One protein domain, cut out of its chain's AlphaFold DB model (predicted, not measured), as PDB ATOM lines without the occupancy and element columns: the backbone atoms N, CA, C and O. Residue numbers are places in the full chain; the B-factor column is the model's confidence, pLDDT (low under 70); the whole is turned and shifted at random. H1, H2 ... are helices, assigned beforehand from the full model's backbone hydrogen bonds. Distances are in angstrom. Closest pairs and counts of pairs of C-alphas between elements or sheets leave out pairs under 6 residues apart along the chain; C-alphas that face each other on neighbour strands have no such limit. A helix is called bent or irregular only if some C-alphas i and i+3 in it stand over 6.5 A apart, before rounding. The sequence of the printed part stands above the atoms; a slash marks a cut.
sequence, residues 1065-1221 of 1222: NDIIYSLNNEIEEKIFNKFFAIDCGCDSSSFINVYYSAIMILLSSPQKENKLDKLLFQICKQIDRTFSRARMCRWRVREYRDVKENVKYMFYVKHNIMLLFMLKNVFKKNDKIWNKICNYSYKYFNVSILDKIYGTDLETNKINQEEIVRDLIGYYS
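AT A GLANCE: This is residues 1065 to 1221 of the 1222 residues of an uncharacterized protein of Lachnoclostridium sp. An181 (UniProt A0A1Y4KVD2). A long helical hairpin of H4 and H5 makes the core, and H3 runs beside it to complete an up-and-down bundle of three helices, each running against the one before. The short helices H1 and H2 lie on one side of this bundle, and H6, H7 and H8 form a loose row on the opposite side. The printed part has 157 residues, with eight named helices in the order H1 to H8 and no named strand; the class is all helix. It is compact, with a radius of gyration of the C-alphas of 16.1 A and spans of 51 by 38 by 26 A.

IN THESE COORDINATES: H1, residues 1065 to 1072, begins at C-alpha 1065 (-27.610, 27.616, 53.473). H2 holds residues 1077 to 1084, and H3, residues 1092 to 1107, is 22.8 A long. H4, residues 1112 to 1144, is the longest at 47.4 A; it is neither bent nor irregular, but only just: C-alphas 1112 and 1115 are 6.0 A apart. H5, residues 1147 to 1171, is 36.8 A long and begins at C-alpha 1147 (-17.207, 49.159, 25.181). H6 holds residues 1175 to 1182 and H7 residues 1192 to 1198. H8, residues 1206 to 1219, is 20.9 A long and ends at C-alpha 1219 (-38.007, 49.234, 28.989).

HOW THE PARTS SIT: H4, with residues 1127 to 1141 alone, touches H5 in a hairpin at a shallow tilt of 26 degrees, opposite ways; the closest C-alphas are those of Ala 1134 and Tyr 1153, 4.7 A apart. H3 touches H5 at a shallow tilt of 22 degrees, the same way, closest at the C-alphas of Ser 1092 and His 1159, 5.6 A. H1 touches H3, with residues 1102 to 1106 of H3 alone, at Ile 1068 and Ala 1102, whose C-alphas are 6.5 A apart. H2 touches residues 1122 to 1126 of H4 alone, closest at the C-alphas of Phe 1084 and Gln 1126, 6.3 A. H6 and H4 only just touch, with 3 pairs of C-alphas within 8 A, the closest those of Ile 1181 and Cys 1124, 6.8 A. H7 touches H5 at a steep tilt of 48 degrees, closest at the C-alphas of Tyr 1198 and Lys 1168, 6.8 A. H8 and H5 only just touch, with 3 pairs within 8 A, the closest the C-alphas of Val 1213 and Ile 1161, 7.3 A. Every O i to N i+4 pair is within hydrogen-bond range in H1, H3, H4, H5 and H7; the counts are 3 of 4 in H6, 9 of 10 in H8 and 1 of 4 in H2, where 4 of 5 O i to N i+3 pairs are within range.

THE WHOLE: The C-alphas of Pro 1110 and Tyr 1144, the two farthest apart, are 52.5 A apart. The printed part has no cut and no long link. Its mean pLDDT is 79.7, with residues 1089 to 1090, 1110 to 1113 and 1199 to 1221 under 70.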
ATOM      1  N   ASN A1065     -27.706  27.811  52.027       85.81
ATOM      2  CA  ASN A1065     -27.610  27.616  53.473       85.81
ATOM      3  C   ASN A1065     -27.052  28.857  54.182       85.81
ATOM      4  O   ASN A1065     -27.561  29.208  55.236       85.81
ATOM      5  N   ASP A1066     -26.124  29.594  53.563       86.31
ATOM      6  CA  ASP A1066     -25.576  30.836  54.134       86.31
ATOM      7  C   ASP A1066     -26.661  31.923  54.311       86.31
ATOM      8  O   ASP A1066     -26.713  32.625  55.328       86.31
ATOM      9  N   ILE A1067     -27.586  32.025  53.347       86.69
ATOM     10  CA  ILE A1067     -28.745  32.931  53.416       86.69
ATOM     11  C   ILE A1067     -29.722  32.456  54.498       86.69
ATOM     12  O   ILE A1067     -30.219  33.269  55.280       86.69
ATOM     13  N   ILE A1068     -29.992  31.148  54.561       87.62
ATOM     14  CA  ILE A1068     -30.887  30.557  55.566       87.62
ATOM     15  C   ILE A1068     -30.341  30.768  56.978       87.62
ATOM     16  O   ILE A1068     -31.084  31.213  57.851       87.62
ATOM     17  N   TYR A1069     -29.052  30.518  57.186       88.25
ATOM     18  CA  TYR A1069     -28.358  30.758  58.444       88.25
ATOM     19  C   TYR A1069     -28.505  32.219  58.882       88.25
ATOM     20  O   TYR A1069     -28.894  32.493  60.018       88.25
ATOM     21  N   SER A1070     -28.295  33.159  57.954       86.56
ATOM     22  CA  SER A1070     -28.434  34.594  58.226       86.56
ATOM     23  C   SER A1070     -29.852  35.002  58.624       86.56
ATOM     24  O   SER A1070     -30.038  35.828  59.516       86.56
ATOM     25  N   LEU A1071     -30.862  34.392  57.996       86.19
ATOM     26  CA  LEU A1071     -32.272  34.605  58.327       86.19
ATOM     27  C   LEU A1071     -32.684  33.939  59.647       86.19
ATOM     28  O   LEU A1071     -33.575  34.449  60.328       86.19
ATOM     29  N   ASN A1072     -32.084  32.800  59.995       85.44
ATOM     30  CA  ASN A1072     -32.366  32.074  61.231       85.44
ATOM     31  C   ASN A1072     -31.770  32.763  62.461       85.44
ATOM     32  O   ASN A1072     -32.414  32.753  63.504       85.44
ATOM     33  N   ASN A1073     -30.594  33.379  62.317       84.62
ATOM     34  CA  ASN A1073     -29.854  34.025  63.405       84.62
ATOM     35  C   ASN A1073     -30.037  35.554  63.459       84.62
ATOM     36  O   ASN A1073     -29.314  36.228  64.181       84.62
ATOM     37  N   GLU A1074     -30.980  36.103  62.683       81.12
ATOM     38  CA  GLU A1074     -31.331  37.535  62.657       81.12
ATOM     39  C   GLU A1074     -30.137  38.491  62.507       81.12
ATOM     40  O   GLU A1074     -30.035  39.519  63.172       81.12
ATOM     41  N   ILE A1075     -29.239  38.155  61.584       84.56
ATOM     42  CA  ILE A1075     -28.026  38.931  61.315       84.56
ATOM     43  C   ILE A1075     -28.392  40.339  60.811       84.56
ATOM     44  O   ILE A1075     -29.370  40.514  60.079       84.56
ATOM     45  N   GLU A1076     -27.592  41.346  61.187       84.00
ATOM     46  CA  GLU A1076     -27.809  42.750  60.822       84.00
ATOM     47  C   GLU A1076     -28.108  42.947  59.328       84.00
ATOM     48  O   GLU A1076     -27.423  42.413  58.448       84.00
ATOM     49  N   GLU A1077     -29.089  43.806  59.019       81.31
ATOM     50  CA  GLU A1077     -29.551  44.014  57.641       81.31
ATOM     51  C   GLU A1077     -28.416  44.482  56.714       81.31
ATOM     52  O   GLU A1077     -28.370  44.112  55.542       81.31
ATOM     53  N   LYS A1078     -27.456  45.268  57.225       81.75
ATOM     54  CA  LYS A1078     -26.292  45.735  56.453       81.75
ATOM     55  C   LYS A1078     -25.440  44.570  55.936       81.75
ATOM     56  O   LYS A1078     -24.989  44.623  54.792       81.75
ATOM     57  N   ILE A1079     -25.260  43.532  56.750       81.69
ATOM     58  CA  ILE A1079     -24.497  42.326  56.412       81.69
ATOM     59  C   ILE A1079     -25.326  41.445  55.482       81.69
ATOM     60  O   ILE A1079     -24.851  41.059  54.416       81.69
ATOM     61  N   PHE A1080     -26.599  41.220  55.819       83.81
ATOM     62  CA  PHE A1080     -27.516  40.440  54.988       83.81
ATOM     63  C   PHE A1080     -27.632  41.005  53.560       83.81
ATOM     64  O   PHE A1080     -27.641  40.265  52.578       83.81
ATOM     65  N   ASN A1081     -27.615  42.334  53.424       82.62
ATOM     66  CA  ASN A1081     -27.630  43.027  52.137       82.62
ATOM     67  C   ASN A1081     -26.423  42.699  51.237       82.62
ATOM     68  O   ASN A1081     -26.529  42.875  50.018       82.62
ATOM     69  N   LYS A1082     -25.291  42.232  51.786       80.81
ATOM     70  CA  LYS A1082     -24.094  41.886  51.000       80.81
ATOM     71  C   LYS A1082     -24.292  40.633  50.143       80.81
ATOM     72  O   LYS A1082     -23.730  40.587  49.052       80.81
ATOM     73  N   PHE A1083     -25.169  39.699  50.532       81.75
ATOM     74  CA  PHE A1083     -25.544  38.553  49.683       81.75
ATOM     75  C   PHE A1083     -26.235  38.978  48.375       81.75
ATOM     76  O   PHE A1083     -26.228  38.230  47.405       81.75
ATOM     77  N   PHE A1084     -26.784  40.196  48.317       83.62
ATOM     78  CA  PHE A1084     -27.504  40.733  47.154       83.62
ATOM     79  C   PHE A1084     -26.685  41.762  46.354       83.62
ATOM     80  O   PHE A1084     -27.211  42.454  45.474       83.62
ATOM     81  N   ALA A1085     -25.388  41.904  46.653       78.44
ATOM     82  CA  ALA A1085     -24.501  42.898  46.053       78.44
ATOM     83  C   ALA A1085     -23.859  42.413  44.736       78.44
ATOM     84  O   ALA A1085     -22.643  42.276  44.646       78.44
ATOM     85  N   ILE A1086     -24.666  42.187  43.693       78.06
ATOM     86  CA  ILE A1086     -24.160  41.685  42.404       78.06
ATOM     87  C   ILE A1086     -23.404  42.743  41.577       78.06
ATOM     88  O   ILE A1086     -23.813  43.911  41.511       78.06
ATOM     89  N   ASP A1087     -22.338  42.321  40.893       75.44
ATOM     90  CA  ASP A1087     -21.596  43.098  39.895       75.44
ATOM     91  C   ASP A1087     -21.385  42.318  38.584       75.44
ATOM     92  O   ASP A1087     -21.677  41.128  38.498       75.44
ATOM     93  N   CYS A1088     -20.885  43.003  37.551       71.81
ATOM     94  CA  CYS A1088     -20.676  42.438  36.216       71.81
ATOM     95  C   CYS A1088     -19.565  41.386  36.109       71.81
ATOM     96  O   CYS A1088     -19.418  40.795  35.041       71.81
ATOM     97  N   GLY A1089     -18.771  41.183  37.162       65.81
ATOM     98  CA  GLY A1089     -17.755  40.133  37.226       65.81
ATOM     99  C   GLY A1089     -18.294  38.793  37.737       65.81
ATOM    100  O   GLY A1089     -17.594  37.790  37.650       65.81
ATOM    101  N   CYS A1090     -19.524  38.756  38.257       69.69
ATOM    102  CA  CYS A1090     -20.132  37.559  38.845       69.69
ATOM    103  C   CYS A1090     -20.804  36.652  37.795       69.69
ATOM    104  O   CYS A1090     -21.338  37.138  36.801       69.69
ATOM    105  N   ASP A1091     -20.907  35.339  38.043       77.19
ATOM    106  CA  ASP A1091     -21.825  34.488  37.266       77.19
ATOM    107  C   ASP A1091     -23.268  34.656  37.766       77.19
ATOM    108  O   ASP A1091     -23.676  34.114  38.798       77.19
ATOM    109  N   SER A1092     -24.060  35.394  36.988       80.88
ATOM    110  CA  SER A1092     -25.480  35.628  37.254       80.88
ATOM    111  C   SER A1092     -26.283  34.335  37.432       80.88
ATOM    112  O   SER A1092     -27.248  34.325  38.193       80.88
ATOM    113  N   SER A1093     -25.934  33.263  36.719       81.00
ATOM    114  CA  SER A1093     -26.694  32.006  36.749       81.00
ATOM    115  C   SER A1093     -26.537  31.318  38.105       81.00
ATOM    116  O   SER A1093     -27.529  30.941  38.727       81.00
ATOM    117  N   SER A1094     -25.297  31.237  38.595       80.62
ATOM    118  CA  SER A1094     -24.975  30.691  39.915       80.62
ATOM    119  C   SER A1094     -25.651  31.470  41.050       80.62
ATOM    120  O   SER A1094     -26.290  30.856  41.903       80.62
ATOM    121  N   PHE A1095     -25.611  32.808  41.024       83.88
ATOM    122  CA  PHE A1095     -26.289  33.657  42.021       83.88
ATOM    123  C   PHE A1095     -27.797  33.385  42.102       83.88
ATOM    124  O   PHE A1095     -28.362  33.212  43.180       83.88
ATOM    125  N   ILE A1096     -28.461  33.330  40.947       87.25
ATOM    126  CA  ILE A1096     -29.913  33.135  40.884       87.25
ATOM    127  C   ILE A1096     -30.296  31.731  41.362       87.25
ATOM    128  O   ILE A1096     -31.300  31.579  42.059       87.25
ATOM    129  N   ASN A1097     -29.484  30.715  41.054       86.62
ATOM    130  CA  ASN A1097     -29.693  29.352  41.547       86.62
ATOM    131  C   ASN A1097     -29.582  29.256  43.078       86.62
ATOM    132  O   ASN A1097     -30.323  28.487  43.696       86.62
ATOM    133  N   VAL A1098     -28.703  30.049  43.699       88.50
ATOM    134  CA  VAL A1098     -28.606  30.145  45.163       88.50
ATOM    135  C   VAL A1098     -29.892  30.719  45.757       88.50
ATOM    136  O   VAL A1098     -30.444  30.138  46.691       88.50
ATOM    137  N   TYR A1099     -30.425  31.802  45.179       90.81
ATOM    138  CA  TYR A1099     -31.694  32.387  45.627       90.81
ATOM    139  C   TYR A1099     -32.871  31.431  45.450       90.81
ATOM    140  O   TYR A1099     -33.662  31.263  46.376       90.81
ATOM    141  N   TYR A1100     -32.966  30.776  44.289       90.31
ATOM    142  CA  TYR A1100     -33.971  29.747  44.023       90.31
ATOM    143  C   TYR A1100     -33.938  28.665  45.106       90.31
ATOM    144  O   TYR A1100     -34.954  28.377  45.735       90.31
ATOM    145  N   SER A1101     -32.754  28.120  45.378       89.69
ATOM    146  CA  SER A1101     -32.575  27.052  46.362       89.69
ATOM    147  C   SER A1101     -32.941  27.514  47.778       89.69
ATOM    148  O   SER A1101     -33.648  26.799  48.485       89.69
ATOM    149  N   ALA A1102     -32.553  28.732  48.176       89.62
ATOM    150  CA  ALA A1102     -32.923  29.303  49.474       89.62
ATOM    151  C   ALA A1102     -34.446  29.470  49.619       89.62
ATOM    152  O   ALA A1102     -35.017  29.125  50.654       89.62
ATOM    153  N   ILE A1103     -35.130  29.934  48.566       89.62
ATOM    154  CA  ILE A1103     -36.594  30.042  48.552       89.62
ATOM    155  C   ILE A1103     -37.241  28.659  48.713       89.62
ATOM    156  O   ILE A1103     -38.152  28.505  49.526       89.62
ATOM    157  N   MET A1104     -36.761  27.646  47.987       88.00
ATOM    158  CA  MET A1104     -37.297  26.282  48.076       88.00
ATOM    159  C   MET A1104     -37.119  25.671  49.477       88.00
ATOM    160  O   MET A1104     -38.037  25.015  49.979       88.00
ATOM    161  N   ILE A1105     -35.984  25.935  50.140       87.38
ATOM    162  CA  ILE A1105     -35.743  25.522  51.534       87.38
ATOM    163  C   ILE A1105     -36.748  26.197  52.481       87.38
ATOM    164  O   ILE A1105     -37.377  25.521  53.295       87.38
ATOM    165  N   LEU A1106     -36.967  27.513  52.353       87.25
ATOM    166  CA  LEU A1106     -37.918  28.252  53.200       87.25
ATOM    167  C   LEU A1106     -39.369  27.809  52.998       87.25
ATOM    168  O   LEU A1106     -40.118  27.706  53.969       87.25
ATOM    169  N   LEU A1107     -39.768  27.524  51.755       83.75
ATOM    170  CA  LEU A1107     -41.109  27.025  51.438       83.75
ATOM    171  C   LEU A1107     -41.393  25.656  52.072       83.75
ATOM    172  O   LEU A1107     -42.554  25.341  52.338       83.75
ATOM    173  N   SER A1108     -40.343  24.883  52.352       80.44
ATOM    174  CA  SER A1108     -40.416  23.564  52.987       80.44
ATOM    175  C   SER A1108     -40.356  23.621  54.528       80.44
ATOM    176  O   SER A1108     -40.453  22.582  55.176       80.44
ATOM    177  N   SER A1109     -40.211  24.811  55.132       78.12
ATOM    178  CA  SER A1109     -40.017  25.009  56.580       78.12
ATOM    179  C   SER A1109     -41.295  25.469  57.316       78.12
ATOM    180  O   SER A1109     -42.079  26.248  56.769       78.12
ATOM    181  N   PRO A1110     -41.531  25.056  58.580       61.12
ATOM    182  CA  PRO A1110     -42.714  25.455  59.355       61.12
ATOM    183  C   PRO A1110     -42.766  26.951  59.742       61.12
ATOM    184  O   PRO A1110     -43.857  27.480  59.938       61.12
ATOM    185  N   GLN A1111     -41.635  27.673  59.787       60.88
ATOM    186  CA  GLN A1111     -41.560  29.121  60.101       60.88
ATOM    187  C   GLN A1111     -41.501  30.019  58.838       60.88
ATOM    188  O   GLN A1111     -40.766  31.007  58.785       60.88
ATOM    189  N   LYS A1112     -42.255  29.655  57.793       65.38
ATOM    190  CA  LYS A1112     -42.087  30.149  56.411       65.38
ATOM    191  C   LYS A1112     -42.332  31.645  56.159       65.38
ATOM    192  O   LYS A1112     -41.589  32.235  55.385       65.38
ATOM    193  N   GLU A1113     -43.367  32.264  56.739       69.19
ATOM    194  CA  GLU A1113     -43.887  33.538  56.194       69.19
ATOM    195  C   GLU A1113     -42.956  34.740  56.454       69.19
ATOM    196  O   GLU A1113     -42.587  35.426  55.504       69.19
ATOM    197  N   ASN A1114     -42.485  34.958  57.689       77.50
ATOM    198  CA  ASN A1114     -41.650  36.130  58.012       77.50
ATOM    199  C   ASN A1114     -40.258  36.098  57.352       77.50
ATOM    200  O   ASN A1114     -39.747  37.132  56.920       77.50
ATOM    201  N   LYS A1115     -39.622  34.922  57.277       85.62
ATOM    202  CA  LYS A1115     -38.269  34.769  56.709       85.62
ATOM    203  C   LYS A1115     -38.280  34.867  55.181       85.62
ATOM    204  O   LYS A1115     -37.403  35.506  54.603       85.62
ATOM    205  N   LEU A1116     -39.300  34.294  54.537       86.25
ATOM    206  CA  LEU A1116     -39.493  34.410  53.093       86.25
ATOM    207  C   LEU A1116     -39.791  35.855  52.677       86.25
ATOM    208  O   LEU A1116     -39.226  36.324  51.693       86.25
ATOM    209  N   ASP A1117     -40.600  36.581  53.453       85.25
ATOM    210  CA  ASP A1117     -40.883  37.996  53.196       85.25
ATOM    211  C   ASP A1117     -39.604  38.855  53.256       85.25
ATOM    212  O   ASP A1117     -39.369  39.660  52.351       85.25
ATOM    213  N   LYS A1118     -38.734  38.645  54.259       86.44
ATOM    214  CA  LYS A1118     -37.426  39.329  54.357       86.44
ATOM    215  C   LYS A1118     -36.530  39.043  53.142       86.44
ATOM    216  O   LYS A1118     -35.914  39.966  52.608       86.44
ATOM    217  N   LEU A1119     -36.462  37.786  52.689       89.44
ATOM    218  CA  LEU A1119     -35.676  37.394  51.513       89.44
ATOM    219  C   LEU A1119     -36.209  38.047  50.229       89.44
ATOM    220  O   LEU A1119     -35.450  38.660  49.477       89.44
ATOM    221  N   LEU A1120     -37.520  37.950  49.992       88.62
ATOM    222  CA  LEU A1120     -38.165  38.518  48.808       88.62
ATOM    223  C   LEU A1120     -38.017  40.038  48.754       88.62
ATOM    224  O   LEU A1120     -37.729  40.578  47.689       88.62
ATOM    225  N   PHE A1121     -38.124  40.721  49.897       88.94
ATOM    226  CA  PHE A1121     -37.890  42.160  49.986       88.94
ATOM    227  C   PHE A1121     -36.504  42.558  49.447       88.94
ATOM    228  O   PHE A1121     -36.398  43.509  48.667       88.94
ATOM    229  N   GLN A1122     -35.446  41.815  49.797       89.31
ATOM    230  CA  GLN A1122     -34.098  42.112  49.295       89.31
ATOM    231  C   GLN A1122     -33.921  41.764  47.815       89.31
ATOM    232  O   GLN A1122     -33.264  42.517  47.093       89.31
ATOM    233  N   ILE A1123     -34.554  40.692  47.331       90.69
ATOM    234  CA  ILE A1123     -34.563  40.362  45.898       90.69
ATOM    235  C   ILE A1123     -35.247  41.482  45.095       90.69
ATOM    236  O   ILE A1123     -34.695  41.940  44.092       90.69
ATOM    237  N   CYS A1124     -36.392  41.999  45.552       89.81
ATOM    238  CA  CYS A1124     -37.068  43.131  44.909       89.81
ATOM    239  C   CYS A1124     -36.187  44.391  44.894       89.81
ATOM    240  O   CYS A1124     -36.037  45.041  43.858       89.81
ATOM    241  N   LYS A1125     -35.520  44.690  46.013       89.62
ATOM    242  CA  LYS A1125     -34.547  45.791  46.115       89.62
ATOM    243  C   LYS A1125     -33.366  45.615  45.151       89.62
ATOM    244  O   LYS A1125     -32.877  46.595  44.586       89.62
ATOM    245  N   GLN A1126     -32.891  44.384  44.947       89.19
ATOM    246  CA  GLN A1126     -31.825  44.067  43.993       89.19
ATOM    247  C   GLN A1126     -32.272  44.278  42.542       89.19
ATOM    248  O   GLN A1126     -31.505  44.853  41.761       89.19
ATOM    249  N   ILE A1127     -33.493  43.864  42.190       89.12
ATOM    250  CA  ILE A1127     -34.087  44.117  40.866       89.12
ATOM    251  C   ILE A1127     -34.083  45.623  40.584       89.12
ATOM    252  O   ILE A1127     -33.544  46.069  39.572       89.12
ATOM    253  N   ASP A1128     -34.574  46.425  41.531       88.50
ATOM    254  CA  ASP A1128     -34.636  47.883  41.392       88.50
ATOM    255  C   ASP A1128     -33.247  48.521  41.191       88.50
ATOM    256  O   ASP A1128     -33.021  49.343  40.296       88.50
ATOM    257  N   ARG A1129     -32.267  48.087  41.996       88.25
ATOM    258  CA  ARG A1129     -30.876  48.568  41.933       88.25
ATOM    259  C   ARG A1129     -30.186  48.205  40.624       88.25
ATOM    260  O   ARG A1129     -29.535  49.053  40.015       88.25
ATOM    261  N   THR A1130     -30.271  46.947  40.205       88.62
ATOM    262  CA  THR A1130     -29.610  46.482  38.977       88.62
ATOM    263  C   THR A1130     -30.302  47.030  37.732       88.62
ATOM    264  O   THR A1130     -29.618  47.318  36.750       88.62
ATOM    265  N   PHE A1131     -31.616  47.276  37.788       88.00
ATOM    266  CA  PHE A1131     -32.337  47.987  36.735       88.00
ATOM    267  C   PHE A1131     -31.804  49.414  36.560       88.00
ATOM    268  O   PHE A1131     -31.433  49.818  35.455       88.00
ATOM    269  N   SER A1132     -31.665  50.148  37.668       87.69
ATOM    270  CA  SER A1132     -31.080  51.494  37.682       87.69
ATOM    271  C   SER A1132     -29.645  51.514  37.135       87.69
ATOM    272  O   SER A1132     -29.320  52.325  36.263       87.69
ATOM    273  N   ARG A1133     -28.794  50.569  37.567       87.62
ATOM    274  CA  ARG A1133     -27.416  50.423  37.059       87.62
ATOM    275  C   ARG A1133     -27.374  50.153  35.558       87.62
ATOM    276  O   ARG A1133     -26.603  50.803  34.860       87.62
ATOM    277  N   ALA A1134     -28.213  49.248  35.054       87.19
ATOM    278  CA  ALA A1134     -28.306  48.975  33.624       87.19
ATOM    279  C   ALA A1134     -28.689  50.239  32.836       87.19
ATOM    280  O   ALA A1134     -28.056  50.534  31.823       87.19
ATOM    281  N   ARG A1135     -29.660  51.029  33.321       86.44
ATOM    282  CA  ARG A1135     -30.050  52.299  32.682       86.44
ATOM    283  C   ARG A1135     -28.887  53.292  32.631       86.44
ATOM    284  O   ARG A1135     -28.644  53.900  31.592       86.44
ATOM    285  N   MET A1136     -28.139  53.411  33.729       85.50
ATOM    286  CA  MET A1136     -26.948  54.265  33.825       85.50
ATOM    287  C   MET A1136     -25.837  53.821  32.862       85.50
ATOM    288  O   MET A1136     -25.334  54.641  32.095       85.50
ATOM    289  N   CYS A1137     -25.498  52.527  32.835       85.38
ATOM    290  CA  CYS A1137     -24.517  51.979  31.892       85.38
ATOM    291  C   CYS A1137     -24.956  52.209  30.441       85.38
ATOM    292  O   CYS A1137     -24.155  52.646  29.623       85.38
ATOM    293  N   ARG A1138     -26.240  52.007  30.112       83.62
ATOM    294  CA  ARG A1138     -26.764  52.264  28.762       83.62
ATOM    295  C   ARG A1138     -26.662  53.734  28.363       83.62
ATOM    296  O   ARG A1138     -26.307  54.025  27.224       83.62
ATOM    297  N   TRP A1139     -26.971  54.647  29.283       83.81
ATOM    298  CA  TRP A1139     -26.782  56.080  29.062       83.81
ATOM    299  C   TRP A1139     -25.309  56.394  28.762       83.81
ATOM    300  O   TRP A1139     -25.020  57.010  27.741       83.81
ATOM    301  N   ARG A1140     -24.365  55.853  29.549       81.81
ATOM    302  CA  ARG A1140     -22.919  56.020  29.305       81.81
ATOM    303  C   ARG A1140     -22.453  55.426  27.975       81.81
ATOM    304  O   ARG A1140     -21.630  56.032  27.303       81.81
ATOM    305  N   VAL A1141     -22.988  54.276  27.567       83.81
ATOM    306  CA  VAL A1141     -22.701  53.675  26.251       83.81
ATOM    307  C   VAL A1141     -23.177  54.582  25.119       83.81
ATOM    308  O   VAL A1141     -22.474  54.723  24.119       83.81
ATOM    309  N   ARG A1142     -24.353  55.207  25.267       82.19
ATOM    310  CA  ARG A1142     -24.892  56.155  24.280       82.19
ATOM    311  C   ARG A1142     -24.048  57.429  24.192       82.19
ATOM    312  O   ARG A1142     -23.763  57.852  23.076       82.19
ATOM    313  N   GLU A1143     -23.634  57.989  25.327       83.50
ATOM    314  CA  GLU A1143     -22.871  59.247  25.377       83.50
ATOM    315  C   GLU A1143     -21.393  59.077  25.005       83.50
ATOM    316  O   GLU A1143     -20.864  59.810  24.173       83.50
ATOM    317  N   TYR A1144     -20.716  58.088  25.590       79.31
ATOM    318  CA  TYR A1144     -19.255  57.964  25.520       79.31
ATOM    319  C   TYR A1144     -18.768  56.854  24.580       79.31
ATOM    320  O   TYR A1144     -17.565  56.721  24.373       79.31
ATOM    321  N   ARG A1145     -19.672  56.039  24.012       75.19
ATOM    322  CA  ARG A1145     -19.344  54.859  23.181       75.19
ATOM    323  C   ARG A1145     -18.358  53.877  23.847       75.19
ATOM    324  O   ARG A1145     -17.615  53.182  23.158       75.19
ATOM    325  N   ASP A1146     -18.365  53.797  25.178       74.50
ATOM    326  CA  ASP A1146     -17.467  52.926  25.942       74.50
ATOM    327  C   ASP A1146     -17.902  51.448  25.862       74.50
ATOM    328  O   ASP A1146     -18.989  51.055  26.303       74.50
ATOM    329  N   VAL A1147     -17.015  50.609  25.323       76.12
ATOM    330  CA  VAL A1147     -17.207  49.159  25.181       76.12
ATOM    331  C   VAL A1147     -17.343  48.465  26.543       76.12
ATOM    332  O   VAL A1147     -18.157  47.545  26.675       76.12
ATOM    333  N   LYS A1148     -16.612  48.905  27.579       77.75
ATOM    334  CA  LYS A1148     -16.673  48.307  28.927       77.75
ATOM    335  C   LYS A1148     -18.038  48.531  29.576       77.75
ATOM    336  O   LYS A1148     -18.576  47.625  30.211       77.75
ATOM    337  N   GLU A1149     -18.631  49.708  29.388       82.62
ATOM    338  CA  GLU A1149     -19.971  50.013  29.903       82.62
ATOM    339  C   GLU A1149     -21.069  49.217  29.177       82.62
ATOM    340  O   GLU A1149     -22.070  48.848  29.795       82.62
ATOM    341  N   ASN A1150     -20.861  48.849  27.907       81.44
ATOM    342  CA  ASN A1150     -21.803  48.003  27.168       81.44
ATOM    343  C   ASN A1150     -21.843  46.570  27.714       81.44
ATOM    344  O   ASN A1150     -22.917  45.986  27.862       81.44
ATOM    345  N   VAL A1151     -20.685  46.023  28.097       82.44
ATOM    346  CA  VAL A1151     -20.606  44.713  28.762       82.44
ATOM    347  C   VAL A1151     -21.361  44.735  30.097       82.44
ATOM    348  O   VAL A1151     -22.161  43.837  30.367       82.44
ATOM    349  N   LYS A1152     -21.185  45.792  30.905       85.81
ATOM    350  CA  LYS A1152     -21.914  45.973  32.176       85.81
ATOM    351  C   LYS A1152     -23.424  46.075  31.969       85.81
ATOM    352  O   LYS A1152     -24.185  45.442  32.701       85.81
ATOM    353  N   TYR A1153     -23.858  46.845  30.972       87.38
ATOM    354  CA  TYR A1153     -25.268  46.966  30.606       87.38
ATOM    355  C   TYR A1153     -25.881  45.597  30.283       87.38
ATOM    356  O   TYR A1153     -26.857  45.195  30.921       87.38
ATOM    357  N   MET A1154     -25.274  44.857  29.350       84.19
ATOM    358  CA  MET A1154     -25.767  43.541  28.927       84.19
ATOM    359  C   MET A1154     -25.833  42.554  30.094       84.19
ATOM    360  O   MET A1154     -26.791  41.786  30.201       84.19
ATOM    361  N   PHE A1155     -24.855  42.612  30.998       87.44
ATOM    362  CA  PHE A1155     -24.848  41.803  32.208       87.44
ATOM    363  C   PHE A1155     -26.058  42.083  33.112       87.44
ATOM    364  O   PHE A1155     -26.813  41.163  33.428       87.44
ATOM    365  N   TYR A1156     -26.270  43.340  33.521       88.25
ATOM    366  CA  TYR A1156     -27.336  43.679  34.473       88.25
ATOM    367  C   TYR A1156     -28.741  43.451  33.897       88.25
ATOM    368  O   TYR A1156     -29.655  43.090  34.643       88.25
ATOM    369  N   VAL A1157     -28.917  43.624  32.582       85.94
ATOM    370  CA  VAL A1157     -30.165  43.267  31.889       85.94
ATOM    371  C   VAL A1157     -30.389  41.759  31.941       85.94
ATOM    372  O   VAL A1157     -31.437  41.313  32.405       85.94
ATOM    373  N   LYS A1158     -29.392  40.962  31.529       85.69
ATOM    374  CA  LYS A1158     -29.479  39.496  31.560       85.69
ATOM    375  C   LYS A1158     -29.786  38.984  32.970       85.69
ATOM    376  O   LYS A1158     -30.648  38.122  33.124       85.69
ATOM    377  N   HIS A1159     -29.131  39.546  33.984       88.38
ATOM    378  CA  HIS A1159     -29.358  39.182  35.379       88.38
ATOM    379  C   HIS A1159     -30.805  39.417  35.822       88.38
ATOM    380  O   HIS A1159     -31.445  38.498  36.327       88.38
ATOM    381  N   ASN A1160     -31.345  40.615  35.578       88.06
ATOM    382  CA  ASN A1160     -32.732  40.938  35.921       88.06
ATOM    383  C   ASN A1160     -33.733  40.016  35.234       88.06
ATOM    384  O   ASN A1160     -34.650  39.516  35.878       88.06
ATOM    385  N   ILE A1161     -33.536  39.756  33.942       85.19
ATOM    386  CA  ILE A1161     -34.399  38.860  33.170       85.19
ATOM    387  C   ILE A1161     -34.415  37.465  33.802       85.19
ATOM    388  O   ILE A1161     -35.484  36.928  34.092       85.19
ATOM    389  N   MET A1162     -33.239  36.889  34.057       85.94
ATOM    390  CA  MET A1162     -33.132  35.560  34.660       85.94
ATOM    391  C   MET A1162     -33.763  35.509  36.060       85.94
ATOM    392  O   MET A1162     -34.437  34.535  36.394       85.94
ATOM    393  N   LEU A1163     -33.584  36.560  36.865       88.38
ATOM    394  CA  LEU A1163     -34.109  36.643  38.227       88.38
ATOM    395  C   LEU A1163     -35.645  36.727  38.238       88.38
ATOM    396  O   LEU A1163     -36.296  36.021  39.007       88.38
ATOM    397  N   LEU A1164     -36.231  37.523  37.339       87.00
ATOM    398  CA  LEU A1164     -37.683  37.645  37.170       87.00
ATOM    399  C   LEU A1164     -38.320  36.330  36.698       87.00
ATOM    400  O   LEU A1164     -39.351  35.918  37.232       87.00
ATOM    401  N   PHE A1165     -37.693  35.640  35.738       85.00
ATOM    402  CA  PHE A1165     -38.165  34.325  35.295       85.00
ATOM    403  C   PHE A1165     -38.064  33.270  36.402       85.00
ATOM    404  O   PHE A1165     -38.983  32.463  36.545       85.00
ATOM    405  N   MET A1166     -37.000  33.293  37.214       88.94
ATOM    406  CA  MET A1166     -36.871  32.418  38.382       88.94
ATOM    407  C   MET A1166     -38.029  32.635  39.366       88.94
ATOM    408  O   MET A1166     -38.717  31.672  39.706       88.94
ATOM    409  N   LEU A1167     -38.311  33.886  39.749       88.00
ATOM    410  CA  LEU A1167     -39.412  34.214  40.663       88.00
ATOM    411  C   LEU A1167     -40.771  33.773  40.108       88.00
ATOM    412  O   LEU A1167     -41.564  33.173  40.834       88.00
ATOM    413  N   LYS A1168     -41.033  34.023  38.819       83.19
ATOM    414  CA  LYS A1168     -42.273  33.578  38.168       83.19
ATOM    415  C   LYS A1168     -42.418  32.064  38.246       83.19
ATOM    416  O   LYS A1168     -43.472  31.576  38.636       83.19
ATOM    417  N   ASN A1169     -41.374  31.321  37.886       81.81
ATOM    418  CA  ASN A1169     -41.428  29.862  37.869       81.81
ATOM    419  C   ASN A1169     -41.693  29.284  39.266       81.81
ATOM    420  O   ASN A1169     -42.456  28.329  39.388       81.81
ATOM    421  N   VAL A1170     -41.117  29.882  40.313       84.69
ATOM    422  CA  VAL A1170     -41.338  29.453  41.704       84.69
ATOM    423  C   VAL A1170     -42.754  29.783  42.191       84.69
ATOM    424  O   VAL A1170     -43.373  28.965  42.869       84.69
ATOM    425  N   PHE A1171     -43.292  30.957  41.842       84.69
ATOM    426  CA  PHE A1171     -44.536  31.478  42.424       84.69
ATOM    427  C   PHE A1171     -45.748  31.509  41.476       84.69
ATOM    428  O   PHE A1171     -46.788  32.030  41.869       84.69
ATOM    429  N   LYS A1172     -45.679  30.890  40.284       74.06
ATOM    430  CA  LYS A1172     -46.768  30.829  39.271       74.06
ATOM    431  C   LYS A1172     -48.135  30.389  39.832       74.06
ATOM    432  O   LYS A1172     -49.161  30.675  39.234       74.06
ATOM    433  N   LYS A1173     -48.151  29.662  40.956       70.56
ATOM    434  CA  LYS A1173     -49.358  29.125  41.613       70.56
ATOM    435  C   LYS A1173     -49.634  29.735  42.998       70.56
ATOM    436  O   LYS A1173     -50.393  29.156  43.771       70.56
ATOM    437  N   ASN A1174     -48.988  30.849  43.353       77.94
ATOM    438  CA  ASN A1174     -49.115  31.487  44.667       77.94
ATOM    439  C   ASN A1174     -49.379  32.999  44.539       77.94
ATOM    440  O   ASN A1174     -48.491  33.824  44.773       77.94
ATOM    441  N   ASP A1175     -50.631  33.346  44.216       77.81
ATOM    442  CA  ASP A1175     -51.091  34.730  44.003       77.81
ATOM    443  C   ASP A1175     -50.783  35.650  45.195       77.81
ATOM    444  O   ASP A1175     -50.443  36.818  45.023       77.81
ATOM    445  N   LYS A1176     -50.859  35.126  46.429       80.50
ATOM    446  CA  LYS A1176     -50.611  35.904  47.655       80.50
ATOM    447  C   LYS A1176     -49.170  36.416  47.712       80.50
ATOM    448  O   LYS A1176     -48.956  37.565  48.090       80.50
ATOM    449  N   ILE A1177     -48.190  35.581  47.361       82.62
ATOM    450  CA  ILE A1177     -46.769  35.965  47.370       82.62
ATOM    451  C   ILE A1177     -46.434  36.811  46.141       82.62
ATOM    452  O   ILE A1177     -45.732  37.811  46.273       82.62
ATOM    453  N   TRP A1178     -46.978  36.472  44.970       85.00
ATOM    454  CA  TRP A1178     -46.759  37.266  43.759       85.00
ATOM    455  C   TRP A1178     -47.264  38.709  43.911       85.00
ATOM    456  O   TRP A1178     -46.538  39.655  43.609       85.00
ATOM    457  N   ASN A1179     -48.444  38.895  44.512       82.56
ATOM    458  CA  ASN A1179     -48.973  40.223  44.830       82.56
ATOM    459  C   ASN A1179     -48.061  41.020  45.777       82.56
ATOM    460  O   ASN A1179     -47.984  42.240  45.658       82.56
ATOM    461  N   LYS A1180     -47.328  40.367  46.694       82.62
ATOM    462  CA  LYS A1180     -46.329  41.058  47.531       82.62
ATOM    463  C   LYS A1180     -45.139  41.559  46.710       82.62
ATOM    464  O   LYS A1180     -44.644  42.645  46.994       82.62
ATOM    465  N   ILE A1181     -44.698  40.799  45.704       86.12
ATOM    466  CA  ILE A1181     -43.628  41.217  44.788       86.12
ATOM    467  C   ILE A1181     -44.095  42.437  43.981       86.12
ATOM    468  O   ILE A1181     -43.389  43.441  43.960       86.12
ATOM    469  N   CYS A1182     -45.302  42.404  43.401       83.31
ATOM    470  CA  CYS A1182     -45.854  43.536  42.643       83.31
ATOM    471  C   CYS A1182     -46.077  44.795  43.498       83.31
ATOM    472  O   CYS A1182     -45.850  45.903  43.019       83.31
ATOM    473  N   ASN A1183     -46.481  44.637  44.762       84.00
ATOM    474  CA  ASN A1183     -46.741  45.756  45.677       84.00
ATOM    475  C   ASN A1183     -45.475  46.341  46.330       84.00
ATOM    476  O   ASN A1183     -45.581  47.263  47.142       84.00
ATOM    477  N   TYR A1184     -44.281  45.826  46.016       85.62
ATOM    478  CA  TYR A1184     -43.035  46.434  46.475       85.62
ATOM    479  C   TYR A1184     -42.871  47.844  45.883       85.62
ATOM    480  O   TYR A1184     -43.142  48.085  44.707       85.62
ATOM    481  N   SER A1185     -42.388  48.790  46.688       85.88
ATOM    482  CA  SER A1185     -42.182  50.182  46.278       85.88
ATOM    483  C   SER A1185     -40.911  50.345  45.430       85.88
ATOM    484  O   SER A1185     -39.899  50.866  45.908       85.88
ATOM    485  N   TYR A1186     -40.943  49.882  44.180       86.56
ATOM    486  CA  TYR A1186     -39.847  50.069  43.225       86.56
ATOM    487  C   TYR A1186     -39.653  51.556  42.902       86.56
ATOM    488  O   TYR A1186     -40.608  52.260  42.573       86.56
ATOM    489  N   LYS A1187     -38.411  52.043  42.978       85.88
ATOM    490  CA  LYS A1187     -38.074  53.442  42.685       85.88
ATOM    491  C   LYS A1187     -37.736  53.665  41.211       85.88
ATOM    492  O   LYS A1187     -37.981  54.750  40.687       85.88
ATOM    493  N   TYR A1188     -37.140  52.671  40.557       84.19
ATOM    494  CA  TYR A1188     -36.627  52.767  39.189       84.19
ATOM    495  C   TYR A1188     -37.234  51.719  38.253       84.19
ATOM    496  O   TYR A1188     -37.432  51.996  37.072       84.19
ATOM    497  N   PHE A1189     -37.502  50.518  38.762       85.06
ATOM    498  CA  PHE A1189     -38.063  49.407  38.009       85.06
ATOM    499  C   PHE A1189     -39.562  49.609  37.747       85.06
ATOM    500  O   PHE A1189     -40.321  50.002  38.632       85.06
ATOM    501  N   ASN A1190     -40.003  49.334  36.518       82.19
ATOM    502  CA  ASN A1190     -41.393  49.528  36.115       82.19
ATOM    503  C   ASN A1190     -42.245  48.294  36.457       82.19
ATOM    504  O   ASN A1190     -42.113  47.253  35.819       82.19
ATOM    505  N   VAL A1191     -43.163  48.437  37.419       81.75
ATOM    506  CA  VAL A1191     -44.027  47.349  37.920       81.75
ATOM    507  C   VAL A1191     -44.885  46.703  36.826       81.75
ATOM    508  O   VAL A1191     -45.096  45.497  36.878       81.75
ATOM    509  N   SER A1192     -45.279  47.439  35.775       76.94
ATOM    510  CA  SER A1192     -46.074  46.883  34.656       76.94
ATOM    511  C   SER A1192     -45.387  45.721  33.923       76.94
ATOM    512  O   SER A1192     -46.037  44.922  33.245       76.94
ATOM    513  N   ILE A1193     -44.066  45.596  34.079       77.62
ATOM    514  CA  ILE A1193     -43.282  44.460  33.599       77.62
ATOM    515  C   ILE A1193     -43.680  43.168  34.330       77.62
ATOM    516  O   ILE A1193     -43.785  42.120  33.693       77.62
ATOM    517  N   LEU A1194     -43.922  43.223  35.644       80.06
ATOM    518  CA  LEU A1194     -44.315  42.058  36.445       80.06
ATOM    519  C   LEU A1194     -45.697  41.548  36.042       80.06
ATOM    520  O   LEU A1194     -45.873  40.338  35.923       80.06
ATOM    521  N   ASP A1195     -46.637  42.449  35.749       74.69
ATOM    522  CA  ASP A1195     -47.993  42.091  35.313       74.69
ATOM    523  C   ASP A1195     -47.975  41.348  33.968       74.69
ATOM    524  O   ASP A1195     -48.613  40.303  33.810       74.69
ATOM    525  N   LYS A1196     -47.164  41.829  33.013       73.25
ATOM    526  CA  LYS A1196     -46.933  41.154  31.721       73.25
ATOM    527  C   LYS A1196     -46.271  39.786  31.888       73.25
ATOM    528  O   LYS A1196     -46.637  38.826  31.205       73.25
ATOM    529  N   ILE A1197     -45.291  39.692  32.788       74.94
ATOM    530  CA  ILE A1197     -44.602  38.439  33.101       74.94
ATOM    531  C   ILE A1197     -45.560  37.459  33.787       74.94
ATOM    532  O   ILE A1197     -45.495  36.278  33.474       74.94
ATOM    533  N   TYR A1198     -46.469  37.886  34.663       70.75
ATOM    534  CA  TYR A1198     -47.401  36.982  35.348       70.75
ATOM    535  C   TYR A1198     -48.487  36.426  34.422       70.75
ATOM    536  O   TYR A1198     -48.750  35.226  34.436       70.75
ATOM    537  N   GLY A1199     -49.063  37.276  33.564       66.44
ATOM    538  CA  GLY A1199     -50.183  36.924  32.681       66.44
ATOM    539  C   GLY A1199     -49.846  36.028  31.479       66.44
ATOM    540  O   GLY A1199     -50.734  35.707  30.696       66.44
ATOM    541  N   THR A1200     -48.582  35.631  31.296       62.19
ATOM    542  CA  THR A1200     -48.125  34.824  30.149       62.19
ATOM    543  C   THR A1200     -47.919  33.353  30.516       62.19
ATOM    544  O   THR A1200     -47.143  33.035  31.416       62.19
ATOM    545  N   ASP A1201     -48.531  32.419  29.786       57.94
ATOM    546  CA  ASP A1201     -48.331  30.982  30.011       57.94
ATOM    547  C   ASP A1201     -47.076  30.479  29.268       57.94
ATOM    548  O   ASP A1201     -46.990  30.536  28.042       57.94
ATOM    549  N   LEU A1202     -46.051  30.051  30.013       56.34
ATOM    550  CA  LEU A1202     -44.717  29.722  29.474       56.34
ATOM    551  C   LEU A1202     -44.543  28.261  29.036       56.34
ATOM    552  O   LEU A1202     -43.505  27.922  28.476       56.34
ATOM    553  N   GLU A1203     -45.517  27.389  29.300       49.41
ATOM    554  CA  GLU A1203     -45.346  25.936  29.146       49.41
ATOM    555  C   GLU A1203     -45.421  25.438  27.692       49.41
ATOM    556  O   GLU A1203     -45.083  24.285  27.440       49.41
ATOM    557  N   THR A1204     -45.793  26.277  26.716       47.12
ATOM    558  CA  THR A1204     -46.109  25.791  25.358       47.12
ATOM    559  C   THR A1204     -45.444  26.509  24.178       47.12
ATOM    560  O   THR A1204     -45.574  26.005  23.068       47.12
ATOM    561  N   ASN A1205     -44.681  27.604  24.340       47.53
ATOM    562  CA  ASN A1205     -44.038  28.274  23.188       47.53
ATOM    563  C   ASN A1205     -42.737  29.033  23.523       47.53
ATOM    564  O   ASN A1205     -42.764  30.055  24.208       47.53
ATOM    565  N   LYS A1206     -41.604  28.616  22.928       52.47
ATOM    566  CA  LYS A1206     -40.321  29.367  22.938       52.47
ATOM    567  C   LYS A1206     -40.450  30.788  22.360       52.47
ATOM    568  O   LYS A1206     -39.738  31.685  22.791       52.47
ATOM    569  N   ILE A1207     -41.389  30.993  21.433       50.44
ATOM    570  CA  ILE A1207     -41.635  32.267  20.735       50.44
ATOM    571  C   ILE A1207     -42.085  33.374  21.711       50.44
ATOM    572  O   ILE A1207     -41.616  34.504  21.610       50.44
ATOM    573  N   ASN A1208     -42.888  33.041  22.734       57.16
ATOM    574  CA  ASN A1208     -43.350  34.012  23.737       57.16
ATOM    575  C   ASN A1208     -42.224  34.484  24.674       57.16
ATOM    576  O   ASN A1208     -42.268  35.606  25.170       57.16
ATOM    577  N   GLN A1209     -41.199  33.662  24.933       58.84
ATOM    578  CA  GLN A1209     -40.066  34.067  25.777       58.84
ATOM    579  C   GLN A1209     -39.181  35.109  25.086       58.84
ATOM    580  O   GLN A1209     -38.765  36.068  25.731       58.84
ATOM    581  N   GLU A1210     -38.915  34.950  23.787       61.44
ATOM    582  CA  GLU A1210     -38.118  35.911  23.012       61.44
ATOM    583  C   GLU A1210     -38.819  37.268  22.880       61.44
ATOM    584  O   GLU A1210     -38.163  38.306  22.977       61.44
ATOM    585  N   GLU A1211     -40.144  37.273  22.719       63.62
ATOM    586  CA  GLU A1211     -40.956  38.491  22.649       63.62
ATOM    587  C   GLU A1211     -40.991  39.232  23.998       63.62
ATOM    588  O   GLU A1211     -40.717  40.429  24.044       63.62
ATOM    589  N   ILE A1212     -41.174  38.511  25.114       63.59
ATOM    590  CA  ILE A1212     -41.089  39.070  26.477       63.59
ATOM    591  C   ILE A1212     -39.694  39.645  26.757       63.59
ATOM    592  O   ILE A1212     -39.576  40.728  27.325       63.59
ATOM    593  N   VAL A1213     -38.625  38.945  26.359       68.56
ATOM    594  CA  VAL A1213     -37.242  39.427  26.506       68.56
ATOM    595  C   VAL A1213     -37.002  40.681  25.663       68.56
ATOM    596  O   VAL A1213     -36.368  41.624  26.140       68.56
ATOM    597  N   ARG A1214     -37.528  40.730  24.435       68.38
ATOM    598  CA  ARG A1214     -37.411  41.892  23.542       68.38
ATOM    599  C   ARG A1214     -38.164  43.110  24.102       68.38
ATOM    600  O   ARG A1214     -37.596  44.202  24.119       68.38
ATOM    601  N   ASP A1215     -39.363  42.908  24.644       65.12
ATOM    602  CA  ASP A1215     -40.148  43.928  25.357       65.12
ATOM    603  C   ASP A1215     -39.433  44.425  26.621       65.12
ATOM    604  O   ASP A1215     -39.308  45.631  26.835       65.12
ATOM    605  N   LEU A1216     -38.903  43.502  27.433       66.19
ATOM    606  CA  LEU A1216     -38.106  43.791  28.630       66.19
ATOM    607  C   LEU A1216     -36.899  44.676  28.307       66.19
ATOM    608  O   LEU A1216     -36.676  45.677  28.986       66.19
ATOM    609  N   ILE A1217     -36.155  44.358  27.241       69.69
ATOM    610  CA  ILE A1217     -35.038  45.176  26.735       69.69
ATOM    611  C   ILE A1217     -35.526  46.568  26.290       69.69
ATOM    612  O   ILE A1217     -34.819  47.568  26.472       69.69
ATOM    613  N   GLY A1218     -36.750  46.649  25.758       66.56
ATOM    614  CA  GLY A1218     -37.445  47.886  25.406       66.56
ATOM    615  C   GLY A1218     -37.569  48.865  26.578       66.56
ATOM    616  O   GLY A1218     -37.266  50.044  26.404       66.56
ATOM    617  N   TYR A1219     -37.879  48.389  27.787       68.38
ATOM    618  CA  TYR A1219     -38.007  49.234  28.989       68.38
ATOM    619  C   TYR A1219     -36.687  49.798  29.516       68.38
ATOM    620  O   TYR A1219     -36.696  50.813  30.204       68.38
ATOM    621  N   TYR A1220     -35.549  49.201  29.158       68.56
ATOM    622  CA  TYR A1220     -34.240  49.793  29.438       68.56
ATOM    623  C   TYR A1220     -33.888  50.933  28.466       68.56
ATOM    624  O   TYR A1220     -32.814  51.516  28.589       68.56
ATOM    625  N   SER A1221     -34.714  51.182  27.439       58.81
ATOM    626  CA  SER A1221     -34.447  52.140  26.346       58.81
ATOM    627  C   SER A1221     -34.929  53.553  26.619       58.81
ATOM    628  O   SER A1221     -34.443  54.470  25.942       58.81
TER     629      SER A1221